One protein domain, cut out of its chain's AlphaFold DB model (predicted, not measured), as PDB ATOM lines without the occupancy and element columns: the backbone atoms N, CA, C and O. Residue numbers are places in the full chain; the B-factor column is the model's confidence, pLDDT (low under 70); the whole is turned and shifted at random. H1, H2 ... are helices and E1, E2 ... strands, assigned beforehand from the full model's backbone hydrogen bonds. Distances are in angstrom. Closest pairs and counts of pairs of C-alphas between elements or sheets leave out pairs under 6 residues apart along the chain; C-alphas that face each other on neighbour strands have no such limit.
ATOM      1  N   ALA A   3      23.870  46.308  33.424       62.91
ATOM      2  CA  ALA A   3      25.083  46.960  32.906       62.91
ATOM      3  C   ALA A   3      24.950  47.537  31.477       62.91
ATOM      4  O   ALA A   3      25.708  48.420  31.090       62.91
ATOM      5  N   LEU A   4      23.985  47.053  30.690       66.81
ATOM      6  CA  LEU A   4      23.766  47.475  29.301       66.81
ATOM      7  C   LEU A   4      22.612  48.472  29.157       66.81
ATOM      8  O   LEU A   4      22.436  49.044  28.078       66.81
ATOM      9  N   SER A   5      21.849  48.714  30.231       72.56
ATOM     10  CA  SER A   5      20.751  49.680  30.208       72.56
ATOM     11  C   SER A   5      21.214  51.089  29.814       72.56
ATOM     12  O   SER A   5      20.519  51.690  28.998       72.56
ATOM     13  N   PRO A   6      22.401  51.597  30.222       76.19
ATOM     14  CA  PRO A   6      22.842  52.924  29.797       76.19
ATOM     15  C   PRO A   6      23.119  52.992  28.291       76.19
ATOM     16  O   PRO A   6      22.791  53.985  27.654       76.19
ATOM     17  N   VAL A   7      23.663  51.927  27.691       68.31
ATOM     18  CA  VAL A   7      23.941  51.869  26.245       68.31
ATOM     19  C   VAL A   7      22.635  51.893  25.451       68.31
ATOM     20  O   VAL A   7      22.499  52.675  24.515       68.31
ATOM     21  N   LEU A   8      21.649  51.085  25.846       74.44
ATOM     22  CA  LEU A   8      20.348  51.046  25.172       74.44
ATOM     23  C   LEU A   8      19.556  52.349  25.363       74.44
ATOM     24  O   LEU A   8      18.897  52.798  24.426       74.44
ATOM     25  N   ILE A   9      19.657  52.983  26.538       69.44
ATOM     26  CA  ILE A   9      19.061  54.298  26.813       69.44
ATOM     27  C   ILE A   9      19.707  55.368  25.930       69.44
ATOM     28  O   ILE A   9      18.994  56.084  25.233       69.44
ATOM     29  N   LEU A  10      21.039  55.445  25.885       66.06
ATOM     30  CA  LEU A  10      21.754  56.411  25.046       66.06
ATOM     31  C   LEU A  10      21.468  56.205  23.552       66.06
ATOM     32  O   LEU A  10      21.325  57.188  22.829       66.06
ATOM     33  N   PHE A  11      21.337  54.957  23.089       71.50
ATOM     34  CA  PHE A  11      20.936  54.660  21.709       71.50
ATOM     35  C   PHE A  11      19.520  55.157  21.428       71.50
ATOM     36  O   PHE A  11      19.290  55.850  20.440       71.50
ATOM     37  N   LYS A  12      18.572  54.856  22.325       69.88
ATOM     38  CA  LYS A  12      17.178  55.294  22.191       69.88
ATOM     39  C   LYS A  12      17.046  56.820  22.200       69.88
ATOM     40  O   LYS A  12      16.174  57.348  21.520       69.88
ATOM     41  N   LEU A  13      17.912  57.513  22.940       73.25
ATOM     42  CA  LEU A  13      17.996  58.976  22.989       73.25
ATOM     43  C   LEU A  13      18.792  59.587  21.818       73.25
ATOM     44  O   LEU A  13      18.876  60.807  21.722       73.25
ATOM     45  N   GLY A  14      19.374  58.772  20.930       74.81
ATOM     46  CA  GLY A  14      20.124  59.234  19.756       74.81
ATOM     47  C   GLY A  14      21.565  59.683  20.031       74.81
ATOM     48  O   GLY A  14      22.230  60.162  19.119       74.81
ATOM     49  N   PHE A  15      22.079  59.505  21.254       77.81
ATOM     50  CA  PHE A  15      23.440  59.913  21.633       77.81
ATOM     51  C   PHE A  15      24.534  58.964  21.141       77.81
ATOM     52  O   PHE A  15      25.701  59.350  21.085       77.81
ATOM     53  N   ILE A  16      24.184  57.718  20.816       81.31
ATOM     54  CA  ILE A  16      25.115  56.770  20.202       81.31
ATOM     55  C   ILE A  16      24.531  56.215  18.899       81.31
ATOM     56  O   ILE A  16      23.363  55.816  18.876       81.31
ATOM     57  N   PRO A  17      25.333  56.144  17.825       83.44
ATOM     58  CA  PRO A  17      24.944  55.471  16.591       83.44
ATOM     59  C   PRO A  17      24.615  53.979  16.782       83.44
ATOM     60  O   PRO A  17      25.087  53.330  17.721       83.44
ATOM     61  N   ASN A  18      23.805  53.421  15.873       82.50
ATOM     62  CA  ASN A  18      23.338  52.025  15.917       82.50
ATOM     63  C   ASN A  18      24.499  51.016  15.903       82.50
ATOM     64  O   ASN A  18      24.523  50.089  16.709       82.50
ATOM     65  N   ASP A  19      25.484  51.223  15.030       82.75
ATOM     66  CA  ASP A  19      26.701  50.412  14.937       82.75
ATOM     67  C   ASP A  19      27.473  50.403  16.265       82.75
ATOM     68  O   ASP A  19      27.839  49.334  16.749       82.75
ATOM     69  N   LYS A  20      27.631  51.560  16.923       87.81
ATOM     70  CA  LYS A  20      28.324  51.657  18.219       87.81
ATOM     71  C   LYS A  20      27.551  50.990  19.347       87.81
ATOM     72  O   LYS A  20      28.155  50.326  20.191       87.81
ATOM     73  N   ALA A  21      26.228  51.138  19.374       87.81
ATOM     74  CA  ALA A  21      25.382  50.440  20.337       87.81
ATOM     75  C   ALA A  21      25.473  48.915  20.151       87.81
ATOM     76  O   ALA A  21      25.673  48.180  21.124       87.81
ATOM     77  N   LYS A  22      25.392  48.453  18.899       88.88
ATOM     78  CA  LYS A  22      25.501  47.042  18.514       88.88
ATOM     79  C   LYS A  22      26.857  46.457  18.875       88.88
ATOM     80  O   LYS A  22      26.901  45.402  19.502       88.88
ATOM     81  N   GLU A  23      27.941  47.142  18.526       92.69
ATOM     82  CA  GLU A  23      29.297  46.705  18.838       92.69
ATOM     83  C   GLU A  23      29.498  46.583  20.350       92.69
ATOM     84  O   GLU A  23      29.955  45.549  20.824       92.69
ATOM     85  N   ARG A  24      29.070  47.577  21.140       91.62
ATOM     86  CA  ARG A  24      29.164  47.517  22.610       91.62
ATOM     87  C   ARG A  24      28.380  46.350  23.197       91.62
ATOM     88  O   ARG A  24      28.887  45.662  24.080       91.62
ATOM     89  N   LEU A  25      27.160  46.124  22.709       91.56
ATOM     90  CA  LEU A  25      26.321  45.017  23.160       91.56
ATOM     91  C   LEU A  25      26.960  43.667  22.815       91.56
ATOM     92  O   LEU A  25      27.071  42.801  23.679       91.56
ATOM     93  N   PHE A  26      27.410  43.503  21.572       93.75
ATOM     94  CA  PHE A  26      28.075  42.289  21.112       93.75
ATOM     95  C   PHE A  26      29.370  42.026  21.890       93.75
ATOM     96  O   PHE A  26      29.569  40.930  22.412       93.75
ATOM     97  N   SER A  27      30.207  43.052  22.036       95.00
ATOM     98  CA  SER A  27      31.462  43.004  22.782       95.00
ATOM     99  C   SER A  27      31.245  42.548  24.223       95.00
ATOM    100  O   SER A  27      31.934  41.643  24.682       95.00
ATOM    101  N   TYR A  28      30.234  43.087  24.912       94.31
ATOM    102  CA  TYR A  28      29.921  42.703  26.291       94.31
ATOM    103  C   TYR A  28      29.647  41.200  26.459       94.31
ATOM    104  O   TYR A  28      30.039  40.617  27.467       94.31
ATOM    105  N   PHE A  29      28.982  40.566  25.489       93.75
ATOM    106  CA  PHE A  29      28.617  39.149  25.585       93.75
ATOM    107  C   PHE A  29      29.665  38.191  25.009       93.75
ATOM    108  O   PHE A  29      29.785  37.064  25.496       93.75
ATOM    109  N   PHE A  30      30.384  38.600  23.961       96.31
ATOM    110  CA  PHE A  30      31.153  37.669  23.127       96.31
ATOM    111  C   PHE A  30      32.637  38.008  22.981       96.31
ATOM    112  O   PHE A  30      33.386  37.162  22.497       96.31
ATOM    113  N   LYS A  31      33.101  39.188  23.417       97.25
ATOM    114  CA  LYS A  31      34.535  39.507  23.393       97.25
ATOM    115  C   LYS A  31      35.325  38.479  24.205       97.25
ATOM    116  O   LYS A  31      34.960  38.161  25.334       97.25
ATOM    117  N   GLY A  32      36.424  37.992  23.633       97.94
ATOM    118  CA  GLY A  32      37.305  37.007  24.265       97.94
ATOM    119  C   GLY A  32      36.832  35.557  24.143       97.94
ATOM    120  O   GLY A  32      37.582  34.662  24.516       97.94
ATOM    121  N   LYS A  33      35.637  35.298  23.598       97.81
ATOM    122  CA  LYS A  33      35.221  33.937  23.235       97.81
ATOM    123  C   LYS A  33      35.905  33.494  21.953       97.81
ATOM    124  O   LYS A  33      36.173  34.313  21.067       97.81
ATOM    125  N   THR A  34      36.135  32.196  21.826       98.38
ATOM    126  CA  THR A  34      36.575  31.622  20.556       98.38
ATOM    127  C   THR A  34      35.445  31.685  19.527       98.38
ATOM    128  O   THR A  34      34.255  31.632  19.859       98.38
ATOM    129  N   LEU A  35      35.809  31.766  18.249       98.12
ATOM    130  CA  LEU A  35      34.846  31.721  17.152       98.12
ATOM    131  C   LEU A  35      34.057  30.400  17.149       98.12
ATOM    132  O   LEU A  35      32.868  30.398  16.843       98.12
ATOM    133  N   SER A  36      34.694  29.290  17.535       98.00
ATOM    134  CA  SER A  36      34.042  27.978  17.625       98.00
ATOM    135  C   SER A  36      32.937  27.956  18.686       98.00
ATOM    136  O   SER A  36      31.811  27.554  18.387       98.00
ATOM    137  N   GLU A  37      33.206  28.467  19.894       97.62
ATOM    138  CA  GLU A  37      32.189  28.581  20.948       97.62
ATOM    139  C   GLU A  37      31.013  29.451  20.504       97.62
ATOM    140  O   GLU A  37      29.854  29.105  20.740       97.62
ATOM    141  N   PHE A  38      31.299  30.577  19.846       97.50
ATOM    142  CA  PHE A  38      30.259  31.459  19.334       97.50
ATOM    143  C   PHE A  38      29.404  30.776  18.262       97.50
ATOM    144  O   PHE A  38      28.179  30.778  18.373       97.50
ATOM    145  N   ASN A  39      30.027  30.113  17.290       97.56
ATOM    146  CA  ASN A  39      29.316  29.373  16.249       97.56
ATOM    147  C   ASN A  39      28.453  28.246  16.831       97.56
ATOM    148  O   ASN A  39      27.325  28.060  16.384       97.56
ATOM    149  N   ALA A  40      28.915  27.547  17.871       97.00
ATOM    150  CA  ALA A  40      28.113  26.535  18.558       97.00
ATOM    151  C   ALA A  40      26.866  27.129  19.245       97.00
ATOM    152  O   ALA A  40      25.817  26.482  19.307       97.00
ATOM    153  N   ILE A  41      26.950  28.364  19.755       95.25
ATOM    154  CA  ILE A  41      25.790  29.096  20.285       95.25
ATOM    155  C   ILE A  41      24.836  29.470  19.143       95.25
ATOM    156  O   ILE A  41      23.626  29.270  19.272       95.25
ATOM    157  N   CYS A  42      25.359  29.980  18.026       95.19
ATOM    158  CA  CYS A  42      24.556  30.340  16.859       95.19
ATOM    159  C   CYS A  42      23.832  29.130  16.248       95.19
ATOM    160  O   CYS A  42      22.650  29.225  15.925       95.19
ATOM    161  N   GLU A  43      24.496  27.976  16.180       95.06
ATOM    162  CA  GLU A  43      23.917  26.722  15.692       95.06
ATOM    163  C   GLU A  43      22.685  26.322  16.513       95.06
ATOM    164  O   GLU A  43      21.631  26.006  15.967       95.06
ATOM    165  N   LYS A  44      22.771  26.420  17.845       93.19
ATOM    166  CA  LYS A  44      21.627  26.171  18.738       93.19
ATOM    167  C   LYS A  44      20.521  27.213  18.564       93.19
ATOM    168  O   LYS A  44      19.342  26.898  18.720       93.19
ATOM    169  N   TYR A  45      20.888  28.451  18.241       90.50
ATOM    170  CA  TYR A  45      19.948  29.556  18.073       90.50
ATOM    171  C   TYR A  45      19.064  29.417  16.823       90.50
ATOM    172  O   TYR A  45      17.944  29.932  16.824       90.50
ATOM    173  N   LYS A  46      19.489  28.669  15.794       91.44
ATOM    174  CA  LYS A  46      18.712  28.482  14.552       91.44
ATOM    175  C   LYS A  46      17.288  27.961  14.795       91.44
ATOM    176  O   LYS A  46      16.341  28.408  14.154       91.44
ATOM    177  N   ASN A  47      17.115  27.082  15.787       87.56
ATOM    178  CA  ASN A  47      15.806  26.532  16.152       87.56
ATOM    179  C   ASN A  47      14.867  27.613  16.699       87.56
ATOM    180  O   ASN A  47      13.664  27.582  16.452       87.56
ATOM    181  N   ARG A  48      15.422  28.598  17.412       88.56
ATOM    182  CA  ARG A  48      14.660  29.737  17.923       88.56
ATOM    183  C   ARG A  48      14.239  30.676  16.799       88.56
ATOM    184  O   ARG A  48      13.120  31.171  16.846       88.56
ATOM    185  N   ILE A  49      15.084  30.875  15.782       86.31
ATOM    186  CA  ILE A  49      14.709  31.644  14.585       86.31
ATOM    187  C   ILE A  49      13.455  31.029  13.957       86.31
ATOM    188  O   ILE A  49      12.461  31.730  13.780       86.31
ATOM    189  N   ASN A  50      13.452  29.711  13.748       82.25
ATOM    190  CA  ASN A  50      12.318  29.003  13.154       82.25
ATOM    191  C   ASN A  50      10.995  29.196  13.925       82.25
ATOM    192  O   ASN A  50       9.937  29.299  13.318       82.25
ATOM    193  N   GLN A  51      11.050  29.298  15.256       86.00
ATOM    194  CA  GLN A  51       9.872  29.533  16.105       86.00
ATOM    195  C   GLN A  51       9.356  30.980  16.069       86.00
ATOM    196  O   GLN A  51       8.221  31.235  16.457       86.00
ATOM    197  N   THR A  52      10.191  31.934  15.653       85.88
ATOM    198  CA  THR A  52       9.848  33.369  15.636       85.88
ATOM    199  C   THR A  52       9.419  33.886  14.268       85.88
ATOM    200  O   THR A  52       8.960  35.023  14.164       85.88
ATOM    201  N   LEU A  53       9.594  33.088  13.216       87.88
ATOM    202  CA  LEU A  53       9.294  33.514  11.858       87.88
ATOM    203  C   LEU A  53       7.796  33.489  11.583       87.88
ATOM    204  O   LEU A  53       7.078  32.573  11.980       87.88
ATOM    205  N   ARG A  54       7.337  34.504  10.851       90.94
ATOM    206  CA  ARG A  54       5.970  34.554  10.336       90.94
ATOM    207  C   ARG A  54       5.851  33.513   9.226       90.94
ATOM    208  O   ARG A  54       6.694  33.486   8.329       90.94
ATOM    209  N   SER A  55       4.812  32.680   9.272       92.56
ATOM    210  CA  SER A  55       4.589  31.626   8.269       92.56
ATOM    211  C   SER A  55       4.571  32.188   6.848       92.56
ATOM    212  O   SER A  55       5.233  31.649   5.973       92.56
ATOM    213  N   GLN A  56       3.944  33.351   6.659       94.38
ATOM    214  CA  GLN A  56       3.872  34.050   5.374       94.38
ATOM    215  C   GLN A  56       5.255  34.367   4.777       94.38
ATOM    216  O   GLN A  56       5.444  34.257   3.569       94.38
ATOM    217  N   ALA A  57       6.246  34.703   5.612       93.50
ATOM    218  CA  ALA A  57       7.607  34.958   5.143       93.50
ATOM    219  C   ALA A  57       8.294  33.664   4.671       93.50
ATOM    220  O   ALA A  57       8.980  33.669   3.650       93.50
ATOM    221  N   ILE A  58       8.074  32.546   5.374       94.69
ATOM    222  CA  ILE A  58       8.555  31.221   4.948       94.69
ATOM    223  C   ILE A  58       7.895  30.802   3.635       94.69
ATOM    224  O   ILE A  58       8.582  30.341   2.724       94.69
ATOM    225  N   ASP A  59       6.582  30.987   3.519       95.81
ATOM    226  CA  ASP A  59       5.838  30.651   2.308       95.81
ATOM    227  C   ASP A  59       6.331  31.479   1.120       95.81
ATOM    228  O   ASP A  59       6.507  30.945   0.026       95.81
ATOM    229  N   LYS A  60       6.661  32.759   1.337       97.06
ATOM    230  CA  LYS A  60       7.198  33.610   0.274       97.06
ATOM    231  C   LYS A  60       8.616  33.231  -0.149       97.06
ATOM    232  O   LYS A  60       8.919  33.266  -1.342       97.06
ATOM    233  N   ILE A  61       9.466  32.827   0.793       96.75
ATOM    234  CA  ILE A  61      10.784  32.256   0.479       96.75
ATOM    235  C   ILE A  61      10.613  31.010  -0.396       96.75
ATOM    236  O   ILE A  61      11.236  30.918  -1.453       96.75
ATOM    237  N   ARG A  62       9.731  30.087   0.005       97.19
ATOM    238  CA  ARG A  62       9.470  28.849  -0.742       97.19
ATOM    239  C   ARG A  62       8.915  29.120  -2.131       97.19
ATOM    240  O   ARG A  62       9.355  28.476  -3.073       97.19
ATOM    241  N   PHE A  63       8.002  30.082  -2.260       97.69
ATOM    242  CA  PHE A  63       7.485  30.529  -3.551       97.69
ATOM    243  C   PHE A  63       8.628  30.924  -4.494       97.69
ATOM    244  O   PHE A  63       8.715  30.404  -5.599       97.69
ATOM    245  N   HIS A  64       9.554  31.775  -4.040       98.06
ATOM    246  CA  HIS A  64      10.696  32.186  -4.858       98.06
ATOM    247  C   HIS A  64      11.648  31.029  -5.180       98.06
ATOM    248  O   HIS A  64      12.110  30.923  -6.311       98.06
ATOM    249  N   GLN A  65      11.909  30.134  -4.225       97.62
ATOM    250  CA  GLN A  65      12.732  28.945  -4.475       97.62
ATOM    251  C   GLN A  65      12.098  28.011  -5.519       97.62
ATOM    252  O   GLN A  65      12.801  27.485  -6.378       97.62
ATOM    253  N   GLN A  66      10.779  27.811  -5.464       97.75
ATOM    254  CA  GLN A  66      10.035  26.967  -6.407       97.75
ATOM    255  C   GLN A  66       9.989  27.560  -7.817       97.75
ATOM    256  O   GLN A  66      10.016  26.807  -8.784       97.75
ATOM    257  N   ASP A  67       9.976  28.888  -7.924       97.50
ATOM    258  CA  ASP A  67      10.028  29.616  -9.198       97.50
ATOM    259  C   ASP A  67      11.458  29.713  -9.773       97.50
ATOM    260  O   ASP A  67      11.711  30.390 -10.765       97.50
ATOM    261  N   GLY A  68      12.434  29.046  -9.141       96.88
ATOM    262  CA  GLY A  68      13.828  29.024  -9.587       96.88
ATOM    263  C   GLY A  68      14.591  30.325  -9.330       96.88
ATOM    264  O   GLY A  68      15.668  30.525  -9.894       96.88
ATOM    265  N   HIS A  69      14.068  31.218  -8.486       97.44
ATOM    266  CA  HIS A  69      14.755  32.458  -8.144       97.44
ATOM    267  C   HIS A  69      15.950  32.197  -7.227       97.44
ATOM    268  O   HIS A  69      15.918  31.347  -6.333       97.44
ATOM    269  N   ILE A  70      16.978  33.031  -7.370       96.88
ATOM    270  CA  ILE A  70      18.052  33.114  -6.383       96.88
ATOM    271  C   ILE A  70      17.514  33.854  -5.160       96.88
ATOM    272  O   ILE A  70      17.161  35.031  -5.231       96.88
ATOM    273  N   VAL A  71      17.479  33.165  -4.021       97.88
ATOM    274  CA  VAL A  71      17.089  33.751  -2.737       97.88
ATOM    275  C   VAL A  71      18.336  34.051  -1.914       97.88
ATOM    276  O   VAL A  71      19.239  33.221  -1.800       97.88
ATOM    277  N   LEU A  72      18.374  35.239  -1.315       97.62
ATOM    278  CA  LEU A  72      19.428  35.662  -0.399       97.62
ATOM    279  C   LEU A  72      18.842  36.393   0.806       97.62
ATOM    280  O   LEU A  72      17.739  36.936   0.745       97.62
ATOM    281  N   ILE A  73      19.603  36.450   1.897       97.75
ATOM    282  CA  ILE A  73      19.276  37.276   3.065       97.75
ATOM    283  C   ILE A  73      20.209  38.481   3.094       97.75
ATOM    284  O   ILE A  73      21.424  38.316   3.061       97.75
ATOM    285  N   ASN A  74      19.651  39.688   3.217       97.81
ATOM    286  CA  ASN A  74      20.408  40.926   3.410       97.81
ATOM    287  C   ASN A  74      20.016  41.581   4.747       97.81
ATOM    288  O   ASN A  74      18.933  42.160   4.876       97.81
ATOM    289  N   SER A  75      20.859  41.462   5.778       96.12
ATOM    290  CA  SER A  75      20.478  41.746   7.168       96.12
ATOM    291  C   SER A  75      21.505  42.560   7.947       96.12
ATOM    292  O   SER A  75      22.705  42.338   7.882       96.12
ATOM    293  N   ALA A  76      21.024  43.451   8.816       95.44
ATOM    294  CA  ALA A  76      21.897  44.145   9.758       95.44
ATOM    295  C   ALA A  76      22.379  43.238  10.904       95.44
ATOM    296  O   ALA A  76      23.293  43.622  11.641       95.44
ATOM    297  N   SER A  77      21.779  42.065  11.108       93.81
ATOM    298  CA  SER A  77      22.196  41.125  12.156       93.81
ATOM    299  C   SER A  77      23.611  40.586  11.905       93.81
ATOM    300  O   SER A  77      24.186  40.781  10.835       93.81
ATOM    301  N   ILE A  78      24.224  39.958  12.913       96.31
ATOM    302  CA  ILE A  78      25.550  39.347  12.729       96.31
ATOM    303  C   ILE A  78      25.404  38.076  11.894       96.31
ATOM    304  O   ILE A  78      24.548  37.244  12.193       96.31
ATOM    305  N   TYR A  79      26.265  37.937  10.889       97.19
ATOM    306  CA  TYR A  79      26.294  36.843   9.919       97.19
ATOM    307  C   TYR A  79      26.140  35.457  10.559       97.19
ATOM    308  O   TYR A  79      25.246  34.695  10.192       97.19
ATOM    309  N   ASN A  80      26.939  35.167  11.589       96.56
ATOM    310  CA  ASN A  80      26.963  33.867  12.261       96.56
ATOM    311  C   ASN A  80      25.610  33.480  12.880       96.56
ATOM    312  O   ASN A  80      25.315  32.296  12.955       96.56
ATOM    313  N   TRP A  81      24.767  34.444  13.286       93.00
ATOM    314  CA  TRP A  81      23.426  34.140  13.813       93.00
ATOM    315  C   TRP A  81      22.478  33.607  12.747       93.00
ATOM    316  O   TRP A  81      21.577  32.835  13.061       93.00
ATOM    317  N   ILE A  82      22.636  34.084  11.514       94.31
ATOM    318  CA  ILE A  82      21.684  33.864  10.428       94.31
ATOM    319  C   ILE A  82      22.075  32.633   9.625       94.31
ATOM    320  O   ILE A  82      21.204  31.840   9.273       94.31
ATOM    321  N   LEU A  83      23.374  32.479   9.352       95.94
ATOM    322  CA  LEU A  83      23.886  31.482   8.418       95.94
ATOM    323  C   LEU A  83      23.368  30.057   8.699       95.94
ATOM    324  O   LEU A  83      22.841  29.458   7.762       95.94
ATOM    325  N   PRO A  84      23.408  29.522   9.939       95.69
ATOM    326  CA  PRO A  84      22.930  28.163  10.196       95.69
ATOM    327  C   PRO A  84      21.455  27.952   9.853       95.69
ATOM    328  O   PRO A  84      21.055  26.889   9.378       95.69
ATOM    329  N   TRP A  85      20.626  28.970  10.102       95.81
ATOM    330  CA  TRP A  85      19.209  28.913   9.765       95.81
ATOM    331  C   TRP A  85      18.996  29.040   8.254       95.81
ATOM    332  O   TRP A  85      18.266  28.234   7.684       95.81
ATOM    333  N   ALA A  86      19.676  29.984   7.598       96.19
ATOM    334  CA  ALA A  86      19.605  30.175   6.150       96.19
ATOM    335  C   ALA A  86      19.947  28.881   5.392       96.19
ATOM    336  O   ALA A  86      19.163  28.409   4.569       96.19
ATOM    337  N   GLN A  87      21.057  28.241   5.765       95.38
ATOM    338  CA  GLN A  87      21.487  26.967   5.191       95.38
ATOM    339  C   GLN A  87      20.466  25.851   5.437       95.38
ATOM    340  O   GLN A  87      20.212  25.046   4.545       95.38
ATOM    341  N   SER A  88      19.822  25.822   6.611       94.50
ATOM    342  CA  SER A  88      18.813  24.800   6.932       94.50
ATOM    343  C   SER A  88      17.567  24.838   6.041       94.50
ATOM    344  O   SER A  88      16.839  23.850   5.985       94.50
ATOM    345  N   ILE A  89      17.329  25.950   5.338       94.75
ATOM    346  CA  ILE A  89      16.214  26.116   4.396       94.75
ATOM    347  C   ILE A  89      16.681  26.313   2.946       94.75
ATOM    348  O   ILE A  89      15.893  26.741   2.105       94.75
ATOM    349  N   GLY A  90      17.948  26.014   2.643       95.62
ATOM    350  CA  GLY A  90      18.486  26.087   1.282       95.62
ATOM    351  C   GLY A  90      18.741  27.508   0.770       95.62
ATOM    352  O   GLY A  90      18.647  27.747  -0.429       95.62
ATOM    353  N   ILE A  91      19.031  28.466   1.656       96.94
ATOM    354  CA  ILE A  91      19.529  29.793   1.274       96.94
ATOM    355  C   ILE A  91      21.045  29.819   1.476       96.94
ATOM    356  O   ILE A  91      21.531  29.787   2.607       96.94
ATOM    357  N   GLU A  92      21.789  29.902   0.377       88.19
ATOM    358  CA  GLU A  92      23.258  29.892   0.394       88.19
ATOM    359  C   GLU A  92      23.856  31.288   0.609       88.19
ATOM    360  O   GLU A  92      24.893  31.441   1.254       88.19
ATOM    361  N   ASN A  93      23.181  32.324   0.105       93.12
ATOM    362  CA  ASN A  93      23.708  33.683   0.077       93.12
ATOM    363  C   ASN A  93      23.190  34.505   1.263       93.12
ATOM    364  O   ASN A  93      21.995  34.788   1.380       93.12
ATOM    365  N   VAL A  94      24.105  34.934   2.135       97.50
ATOM    366  CA  VAL A  94      23.797  35.797   3.283       97.50
ATOM    367  C   VAL A  94      24.736  37.002   3.295       97.50
ATOM    368  O   VAL A  94      25.916  36.887   3.608       97.50
ATOM    369  N   ILE A  95      24.188  38.179   3.000       97.88
ATOM    370  CA  ILE A  95      24.836  39.479   3.172       97.88
ATOM    371  C   ILE A  95      24.465  39.995   4.563       97.88
ATOM    372  O   ILE A  95      23.296  40.249   4.855       97.88
ATOM    373  N   SER A  96      25.447  40.135   5.452       97.38
ATOM    374  CA  SER A  96      25.171  40.505   6.842       97.38
ATOM    375  C   SER A  96      26.320  41.255   7.497       97.38
ATOM    376  O   SER A  96      27.411  41.338   6.940       97.38
ATOM    377  N   THR A  97      26.104  41.800   8.695       97.31
ATOM    378  CA  THR A  97      27.180  42.395   9.500       97.31
ATOM    379  C   THR A  97      28.190  41.328   9.925       97.31
ATOM    380  O   THR A  97      27.814  40.315  10.515       97.31
ATOM    381  N   GLU A  98      29.474  41.566   9.671       97.31
ATOM    382  CA  GLU A  98      30.555  40.662  10.066       97.31
ATOM    383  C   GLU A  98      31.205  41.105  11.380       97.31
ATOM    384  O   GLU A  98      31.137  42.270  11.778       97.31
ATOM    385  N   ILE A  99      31.851  40.161  12.061       98.00
ATOM    386  CA  ILE A  99      32.575  40.394  13.314       98.00
ATOM    387  C   ILE A  99      34.074  40.217  13.095       98.00
ATOM    388  O   ILE A  99      34.505  39.393  12.287       98.00
ATOM    389  N   GLU A 100      34.880  40.992  13.813       98.31
ATOM    390  CA  GLU A 100      36.333  40.864  13.762       98.31
ATOM    391  C   GLU A 100      36.791  39.706  14.664       98.31
ATOM    392  O   GLU A 100      36.452  39.624  15.851       98.31
ATOM    393  N   VAL A 101      37.595  38.816  14.083       98.25
ATOM    394  CA  VAL A 101      38.211  37.670  14.755       98.25
ATOM    395  C   VAL A 101      39.716  37.740  14.532       98.25
ATOM    396  O   VAL A 101      40.166  37.928  13.401       98.25
ATOM    397  N   LYS A 102      40.496  37.582  15.600       98.25
ATOM    398  CA  LYS A 102      41.961  37.498  15.552       98.25
ATOM    399  C   LYS A 102      42.400  36.248  16.285       98.25
ATOM    400  O   LYS A 102      41.940  36.011  17.395       98.25
ATOM    401  N   GLU A 103      43.234  35.438  15.635       97.50
ATOM    402  CA  GLU A 103      43.769  34.195  16.217       97.50
ATOM    403  C   GLU A 103      42.659  33.267  16.754       97.50
ATOM    404  O   GLU A 103      42.773  32.650  17.806       97.50
ATOM    405  N   GLY A 104      41.527  33.204  16.040       97.56
ATOM    406  CA  GLY A 104      40.368  32.397  16.436       97.56
ATOM    407  C   GLY A 104      39.526  32.978  17.578       97.56
ATOM    408  O   GLY A 104      38.550  32.342  17.976       97.56
ATOM    409  N   VAL A 105      39.842  34.177  18.078       98.38
ATOM    410  CA  VAL A 105      39.155  34.844  19.195       98.38
ATOM    411  C   VAL A 105      38.416  36.099  18.726       98.38
ATOM    412  O   VAL A 105      38.926  36.902  17.944       98.38
ATOM    413  N   ILE A 106      37.195  36.288  19.225       98.50
ATOM    414  CA  ILE A 106      36.352  37.448  18.925       98.50
ATOM    415  C   ILE A 106      36.904  38.687  19.634       98.50
ATOM    416  O   ILE A 106      36.988  38.734  20.866       98.50
ATOM    417  N   THR A 107      37.217  39.735  18.869       98.12
ATOM    418  CA  THR A 107      37.775  40.984  19.426       98.12
ATOM    419  C   THR A 107      36.712  41.862  20.093       98.12
ATOM    420  O   THR A 107      37.029  42.758  20.882       98.12
ATOM    421  N   GLY A 108      35.442  41.586  19.784       96.19
ATOM    422  CA  GLY A 108      34.277  42.367  20.188       96.19
ATOM    423  C   GLY A 108      33.945  43.513  19.231       96.19
ATOM    424  O   GLY A 108      32.994  44.239  19.507       96.19
ATOM    425  N   LYS A 109      34.697  43.682  18.136       96.62
ATOM    426  CA  LYS A 109      34.436  44.690  17.102       96.62
ATOM    427  C   LYS A 109      33.686  44.108  15.911       96.62
ATOM    428  O   LYS A 109      33.744  42.901  15.659       96.62
ATOM    429  N   LEU A 110      33.011  44.973  15.161       96.38
ATOM    430  CA  LEU A 110      32.536  44.617  13.825       96.38
ATOM    431  C   LEU A 110      33.718  44.557  12.848       96.38
ATOM    432  O   LEU A 110      34.697  45.295  12.986       96.38
ATOM    433  N   LYS A 111      33.630  43.676  11.851       96.56
ATOM    434  CA  LYS A 111      34.538  43.676  10.703       96.56
ATOM    435  C   LYS A 111      33.914  44.543   9.613       96.56
ATOM    436  O   LYS A 111      32.936  44.151   8.981       96.56
ATOM    437  N   GLY A 112      34.492  45.724   9.417       94.25
ATOM    438  CA  GLY A 112      33.944  46.744   8.527       94.25
ATOM    439  C   GLY A 112      32.652  47.358   9.069       94.25
ATOM    440  O   GLY A 112      32.410  47.380  10.276       94.25
ATOM    441  N   GLU A 113      31.830  47.870   8.159       94.69
ATOM    442  CA  GLU A 113      30.610  48.591   8.510       94.69
ATOM    443  C   GLU A 113      29.465  47.665   8.953       94.69
ATOM    444  O   GLU A 113      29.403  46.473   8.637       94.69
ATOM    445  N   ASN A 114      28.499  48.233   9.668       95.06
ATOM    446  CA  ASN A 114      27.225  47.575   9.938       95.06
ATOM    447  C   ASN A 114      26.405  47.469   8.636       95.06
ATOM    448  O   ASN A 114      26.249  48.462   7.930       95.06
ATOM    449  N   CYS A 115      25.835  46.298   8.333       96.56
ATOM    450  CA  CYS A 115      25.040  46.068   7.119       96.56
ATOM    451  C   CYS A 115      23.647  46.723   7.226       96.56
ATOM    452  O   CYS A 115      22.626  46.079   7.472       96.56
ATOM    453  N   TYR A 116      23.609  48.049   7.130       95.69
ATOM    454  CA  TYR A 116      22.425  48.859   7.391       95.69
ATOM    455  C   TYR A 116      22.344  50.033   6.413       95.69
ATOM    456  O   TYR A 116      23.340  50.708   6.156       95.69
ATOM    457  N   GLY A 117      21.146  50.316   5.899       96.38
ATOM    458  CA  GLY A 117      20.933  51.428   4.978       96.38
ATOM    459  C   GLY A 117      21.703  51.227   3.676       96.38
ATOM    460  O   GLY A 117      21.607  50.179   3.043       96.38
ATOM    461  N   VAL A 118      22.491  52.230   3.292       97.25
ATOM    462  CA  VAL A 118      23.269  52.230   2.041       97.25
ATOM    463  C   VAL A 118      24.282  51.085   1.961       97.25
ATOM    464  O   VAL A 118      24.568  50.601   0.871       97.25
ATOM    465  N   GLU A 119      24.763  50.578   3.099       97.81
ATOM    466  CA  GLU A 119      25.672  49.426   3.108       97.81
ATOM    467  C   GLU A 119      24.989  48.122   2.683       97.81
ATOM    468  O   GLU A 119      25.642  47.233   2.140       97.81
ATOM    469  N   LYS A 120      23.663  48.005   2.842       98.19
ATOM    470  CA  LYS A 120      22.924  46.873   2.266       98.19
ATOM    471  C   LYS A 120      22.965  46.894   0.743       98.19
ATOM    472  O   LYS A 120      23.115  45.838   0.135       98.19
ATOM    473  N   VAL A 121      22.840  48.083   0.150       98.31
ATOM    474  CA  VAL A 121      22.885  48.289  -1.304       98.31
ATOM    475  C   VAL A 121      24.282  48.010  -1.830       98.31
ATOM    476  O   VAL A 121      24.437  47.216  -2.749       98.31
ATOM    477  N   LYS A 122      25.301  48.611  -1.208       98.38
ATOM    478  CA  LYS A 122      26.695  48.442  -1.620       98.38
ATOM    479  C   LYS A 122      27.102  46.969  -1.657       98.38
ATOM    480  O   LYS A 122      27.526  46.493  -2.699       98.38
ATOM    481  N   ARG A 123      26.886  46.228  -0.565       98.12
ATOM    482  CA  ARG A 123      27.231  44.796  -0.494       98.12
ATOM    483  C   ARG A 123      26.416  43.931  -1.449       98.12
ATOM    484  O   ARG A 123      26.920  42.941  -1.963       98.12
ATOM    485  N   PHE A 124      25.153  44.286  -1.680       98.25
ATOM    486  CA  PHE A 124      24.340  43.600  -2.680       98.25
ATOM    487  C   PHE A 124      24.914  43.794  -4.089       98.25
ATOM    488  O   PHE A 124      25.103  42.816  -4.808       98.25
ATOM    489  N   LEU A 125      25.261  45.028  -4.456       97.94
ATOM    490  CA  LEU A 125      25.834  45.351  -5.764       97.94
ATOM    491  C   LEU A 125      27.279  44.856  -5.934       97.94
ATOM    492  O   LEU A 125      27.701  44.644  -7.064       97.94
ATOM    493  N   GLU A 126      28.025  44.610  -4.855       97.25
ATOM    494  CA  GLU A 126      29.322  43.917  -4.924       97.25
ATOM    495  C   GLU A 126      29.176  42.476  -5.443       97.25
ATOM    496  O   GLU A 126      30.047  41.994  -6.165       97.25
ATOM    497  N   LEU A 127      28.070  41.798  -5.113       96.06
ATOM    498  CA  LEU A 127      27.780  40.439  -5.588       96.06
ATOM    499  C   LEU A 127      26.995  40.423  -6.906       96.06
ATOM    500  O   LEU A 127      27.199  39.538  -7.734       96.06
ATOM    501  N   TYR A 128      26.113  41.403  -7.112       96.69
ATOM    502  CA  TYR A 128      25.219  41.487  -8.270       96.69
ATOM    503  C   TYR A 128      25.313  42.863  -8.958       96.69
ATOM    504  O   TYR A 128      24.334  43.618  -8.962       96.69
ATOM    505  N   PRO A 129      26.467  43.212  -9.559       97.38
ATOM    506  CA  PRO A 129      26.743  44.573 -10.036       97.38
ATOM    507  C   PRO A 129      25.898  45.001 -11.242       97.38
ATOM    508  O   PRO A 129      25.633  46.187 -11.426       97.38
ATOM    509  N   TYR A 130      25.455  44.054 -12.071       97.19
ATOM    510  CA  TYR A 130      24.743  44.333 -13.321       97.19
ATOM    511  C   TYR A 130      23.231  44.458 -13.099       97.19
ATOM    512  O   TYR A 130      22.464  43.601 -13.539       97.19
ATOM    513  N   ARG A 131      22.796  45.505 -12.386       96.25
ATOM    514  CA  ARG A 131      21.410  45.654 -11.906       96.25
ATOM    515  C   ARG A 131      20.339  45.512 -12.992       96.25
ATOM    516  O   ARG A 131      19.305  44.910 -12.725       96.25
ATOM    517  N   ASP A 132      20.613  45.978 -14.204       96.19
ATOM    518  CA  ASP A 132      19.659  45.955 -15.321       96.19
ATOM    519  C   ASP A 132      19.488  44.565 -15.970       96.19
ATOM    520  O   ASP A 132      18.685  44.397 -16.883       96.19
ATOM    521  N   THR A 133      20.245  43.555 -15.524       97.75
ATOM    522  CA  THR A 133      20.231  42.199 -16.111       97.75
ATOM    523  C   THR A 133      19.303  41.219 -15.395       97.75
ATOM    524  O   THR A 133      19.166  40.077 -15.830       97.75
ATOM    525  N   TYR A 134      18.664  41.637 -14.302       97.62
ATOM    526  CA  TYR A 134      17.803  40.783 -13.487       97.62
ATOM    527  C   TYR A 134      16.638  41.566 -12.881       97.62
ATOM    528  O   TYR A 134      16.687  42.788 -12.765       97.62
ATOM    529  N   GLN A 135      15.600  40.843 -12.454       98.38
ATOM    530  CA  GLN A 135      14.537  41.403 -11.624       98.38
ATOM    531  C   GLN A 135      14.890  41.279 -10.142       98.38
ATOM    532  O   GLN A 135      15.330  40.220  -9.689       98.38
ATOM    533  N   LEU A 136      14.673  42.344  -9.376       98.50
ATOM    534  CA  LEU A 136      14.972  42.396  -7.951       98.50
ATOM    535  C   LEU A 136      13.693  42.525  -7.122       98.50
ATOM    536  O   LEU A 136      13.010  43.550  -7.151       98.50
ATOM    537  N   TYR A 137      13.427  41.493  -6.324       98.56
ATOM    538  CA  TYR A 137      12.377  41.466  -5.309       98.56
ATOM    539  C   TYR A 137      13.010  41.727  -3.942       98.56
ATOM    540  O   TYR A 137      13.947  41.026  -3.553       98.56
ATOM    541  N   VAL A 138      12.508  42.714  -3.198       98.44
ATOM    542  CA  VAL A 138      13.041  43.054  -1.869       98.44
ATOM    543  C   VAL A 138      11.914  43.117  -0.857       98.44
ATOM    544  O   VAL A 138      10.961  43.868  -1.026       98.44
ATOM    545  N   TYR A 139      12.079  42.373   0.234       97.88
ATOM    546  CA  TYR A 139      11.188  42.385   1.390       97.88
ATOM    547  C   TYR A 139      11.943  42.987   2.572       97.88
ATOM    548  O   TYR A 139      13.012  42.498   2.941       97.88
ATOM    549  N   GLY A 140      11.407  44.053   3.162       95.69
ATOM    550  CA  GLY A 140      12.026  44.743   4.294       95.69
ATOM    551  C   GLY A 140      10.989  45.309   5.253       95.69
ATOM    552  O   GLY A 140       9.839  45.529   4.881       95.69
ATOM    553  N   ASP A 141      11.373  45.554   6.500       93.62
ATOM    554  CA  ASP A 141      10.444  45.995   7.552       93.62
ATOM    555  C   ASP A 141      10.958  47.193   8.362       93.62
ATOM    556  O   ASP A 141      10.241  47.749   9.205       93.62
ATOM    557  N   SER A 142      12.185  47.639   8.082       92.19
ATOM    558  CA  SER A 142      12.870  48.679   8.835       92.19
ATOM    559  C   SER A 142      13.324  49.844   7.954       92.19
ATOM    560  O   SER A 142      13.461  49.752   6.736       92.19
ATOM    561  N   ARG A 143      13.658  50.970   8.599       92.06
ATOM    562  CA  ARG A 143      14.284  52.115   7.914       92.06
ATOM    563  C   ARG A 143      15.630  51.757   7.277       92.06
ATOM    564  O   ARG A 143      16.031  52.410   6.321       92.06
ATOM    565  N   GLY A 144      16.318  50.743   7.801       92.75
ATOM    566  CA  GLY A 144      17.583  50.260   7.253       92.75
ATOM    567  C   GLY A 144      17.439  49.579   5.896       92.75
ATOM    568  O   GLY A 144      18.437  49.447   5.198       92.75
ATOM    569  N   ASP A 145      16.226  49.174   5.522       96.88
ATOM    570  CA  ASP A 145      15.947  48.488   4.258       96.88
ATOM    571  C   ASP A 145      15.561  49.456   3.148       96.88
ATOM    572  O   ASP A 145      15.638  49.098   1.978       96.88
ATOM    573  N   LYS A 146      15.184  50.693   3.504       97.44
ATOM    574  CA  LYS A 146      14.698  51.689   2.547       97.44
ATOM    575  C   LYS A 146      15.635  51.862   1.340       97.44
ATOM    576  O   LYS A 146      15.131  51.754   0.232       97.44
ATOM    577  N   PRO A 147      16.961  52.038   1.499       98.19
ATOM    578  CA  PRO A 147      17.837  52.186   0.337       98.19
ATOM    579  C   PRO A 147      17.848  50.965  -0.595       98.19
ATOM    580  O   PRO A 147      17.992  51.127  -1.798       98.19
ATOM    581  N   LEU A 148      17.691  49.751  -0.054       98.12
ATOM    582  CA  LEU A 148      17.632  48.528  -0.860       98.12
ATOM    583  C   LEU A 148      16.270  48.369  -1.547       98.12
ATOM    584  O   LEU A 148      16.216  47.961  -2.702       98.12
ATOM    585  N   LEU A 149      15.184  48.731  -0.859       98.44
ATOM    586  CA  LEU A 149      13.840  48.794  -1.439       98.44
ATOM    587  C   LEU A 149      13.770  49.817  -2.582       98.44
ATOM    588  O   LEU A 149      13.149  49.539  -3.598       98.44
ATOM    589  N   ASP A 150      14.439  50.964  -2.442       98.19
ATOM    590  CA  ASP A 150      14.429  52.041  -3.440       98.19
ATOM    591  C   ASP A 150      15.085  51.628  -4.784       98.19
ATOM    592  O   ASP A 150      14.848  52.287  -5.793       98.19
ATOM    593  N   ILE A 151      15.879  50.542  -4.827       97.75
ATOM    594  CA  ILE A 151      16.491  50.006  -6.066       97.75
ATOM    595  C   ILE A 151      15.833  48.712  -6.584       97.75
ATOM    596  O   ILE A 151      16.304  48.121  -7.564       97.75
ATOM    597  N   ALA A 152      14.794  48.228  -5.904       98.25
ATOM    598  CA  ALA A 152      14.084  47.005  -6.263       98.25
ATOM    599  C   ALA A 152      13.061  47.262  -7.377       98.25
ATOM    600  O   ALA A 152      12.407  48.301  -7.385       98.25
ATOM    601  N   ASP A 153      12.872  46.290  -8.272       98.62
ATOM    602  CA  ASP A 153      11.750  46.326  -9.224       98.62
ATOM    603  C   ASP A 153      10.430  46.045  -8.498       98.62
ATOM    604  O   ASP A 153       9.391  46.620  -8.814       98.62
ATOM    605  N   PHE A 154      10.494  45.179  -7.480       98.50
ATOM    606  CA  PHE A 154       9.359  44.776  -6.660       98.50
ATOM    607  C   PHE A 154       9.677  44.992  -5.168       98.50
ATOM    608  O   PHE A 154      10.172  44.077  -4.496       98.50
ATOM    609  N   PRO A 155       9.449  46.210  -4.638       98.31
ATOM    610  CA  PRO A 155       9.655  46.525  -3.229       98.31
ATOM    611  C   PRO A 155       8.428  46.182  -2.372       98.31
ATOM    612  O   PRO A 155       7.319  46.638  -2.638       98.31
ATOM    613  N   PHE A 156       8.645  45.458  -1.274       98.12
ATOM    614  CA  PHE A 156       7.617  45.090  -0.297       98.12
ATOM    615  C   PHE A 156       8.037  45.545   1.104       98.12
ATOM    616  O   PHE A 156       8.962  44.990   1.707       98.12
ATOM    617  N   TYR A 157       7.368  46.573   1.634       97.00
ATOM    618  CA  TYR A 157       7.670  47.131   2.955       97.00
ATOM    619  C   TYR A 157       6.621  46.726   3.989       97.00
ATOM    620  O   TYR A 157       5.458  47.100   3.864       97.00
ATOM    621  N   LYS A 158       7.052  46.022   5.044       93.12
ATOM    622  CA  LYS A 158       6.187  45.500   6.121       93.12
ATOM    623  C   LYS A 158       5.009  44.663   5.607       93.12
ATOM    624  O   LYS A 158       3.906  44.755   6.133       93.12
TER     625      LYS A 158
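What this domain is: This is residues 3 to 158 of the 160 residues of an uncharacterized protein of Dysgonomonas sp. 37-18 (UniProt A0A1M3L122). A small, strongly twisted sheet, E1, E2 and E3, has helices over both faces: H5, with H3 crossing it, on one side, and H2 and H6 on the other. H1 folds back along H2 as a helical hairpin at one end, while the small pair E4 and E5, with H7 packed on it, sits toward the other; H4 follows H3, away from the other helices. The printed part has 156 residues, with seven named helices and five named strands in the order H1 H2 H3 H4 E1 H5 E2 E3 H6 E4 H7 E5; the class is mixed. The larger sheet, order E1 E2 E3, is mixed and the smaller is parallel; the whole is compact, with a radius of gyration of the C-alphas of 16.6 A and spans of 46 by 33 by 30 A.

How they stand to each other: E1, residues 72 to 78, and E2, residues 93 to 102, are parallel, with N 75 and O 95 within hydrogen-bond range at 2.9 A. E2 bends by 74 degrees at residue 96, and its residues 98 to 102 form an antiparallel hairpin with E3, residues 105 to 111 (N 100 and O 109, 2.9 A). Three layers, helices on both faces of a sheet, are formed: H2, residues 18 to 30, and H6, residues 118 to 127, on one face, H5, residues 79 to 88, on the other. H2 is over E3 at a height of 7.0 A, closest C-alphas Ser 27 and Gly 108, 3.9 A; H5 is over E2 at 8.5 A, Tyr 79 and Ser 96, 4.9 A; H6 is over E1 and E2 at 9.8 A, Asn 74 and Lys 120, 6.6 A. H3, residues 35 to 52, only grazes the sheet and touches H5 at a steep tilt of 58 degrees, closest C-alphas Lys 46 and Trp 85, 4.8 A. H1, residues 3 to 12, touches H2 at a shallow tilt of 14 degrees, opposite ways, closest C-alphas Val 7 and Ala 21, 6.2 A. H7, residues 143 to 149, touches H6 at a steep tilt of 38 degrees, closest C-alphas Val 121 and Leu 148, 5.3 A. E4, residues 137 to 140, and E5, residues 154 to 157, are parallel, with N 156 and O 138 at 2.8 A. E1, H5, E2 and E4, H7, E5 are strand-helix-strand units, parallel neighbour strands with a helix between, each with a right-handed crossover. H4, residues 55 to 66, touches no helix. Every O i to N i+4 pair is within hydrogen-bond range in H2 and H4, but 5 of 6 in H1, 12 of 14 in H3, 4 of 6 in H5, 5 of 6 in H6 and 1 of 3 in H7, where 3 of 4 O i to N i+3 pairs are.

Where its parts are: E2 measures 24.2 A from C-alpha 93 at (23.708, 33.683, 0.077) to C-alpha 102, E1 14.9 A and E3 13.1 A. H3 is the longest helix, 25.1 A with a kink of 33 degrees near residue 44; H2 measures 17.9 A and H4 16.3 A. H1 begins at C-alpha 3, (25.083, 46.960, 32.906), and E5 ends at C-alpha 157, (7.670, 47.131, 2.955).

The domain as a whole: The two C-alphas farthest apart, those of Ala 3 and Thr 133, are 49.5 A apart. The printed part has no cut, no link is long, and residues 51 to 56 stand free. The mean pLDDT of the printed part is 93.3; residues 3 to 4, 7, 9 to 10 and 12 are under 70.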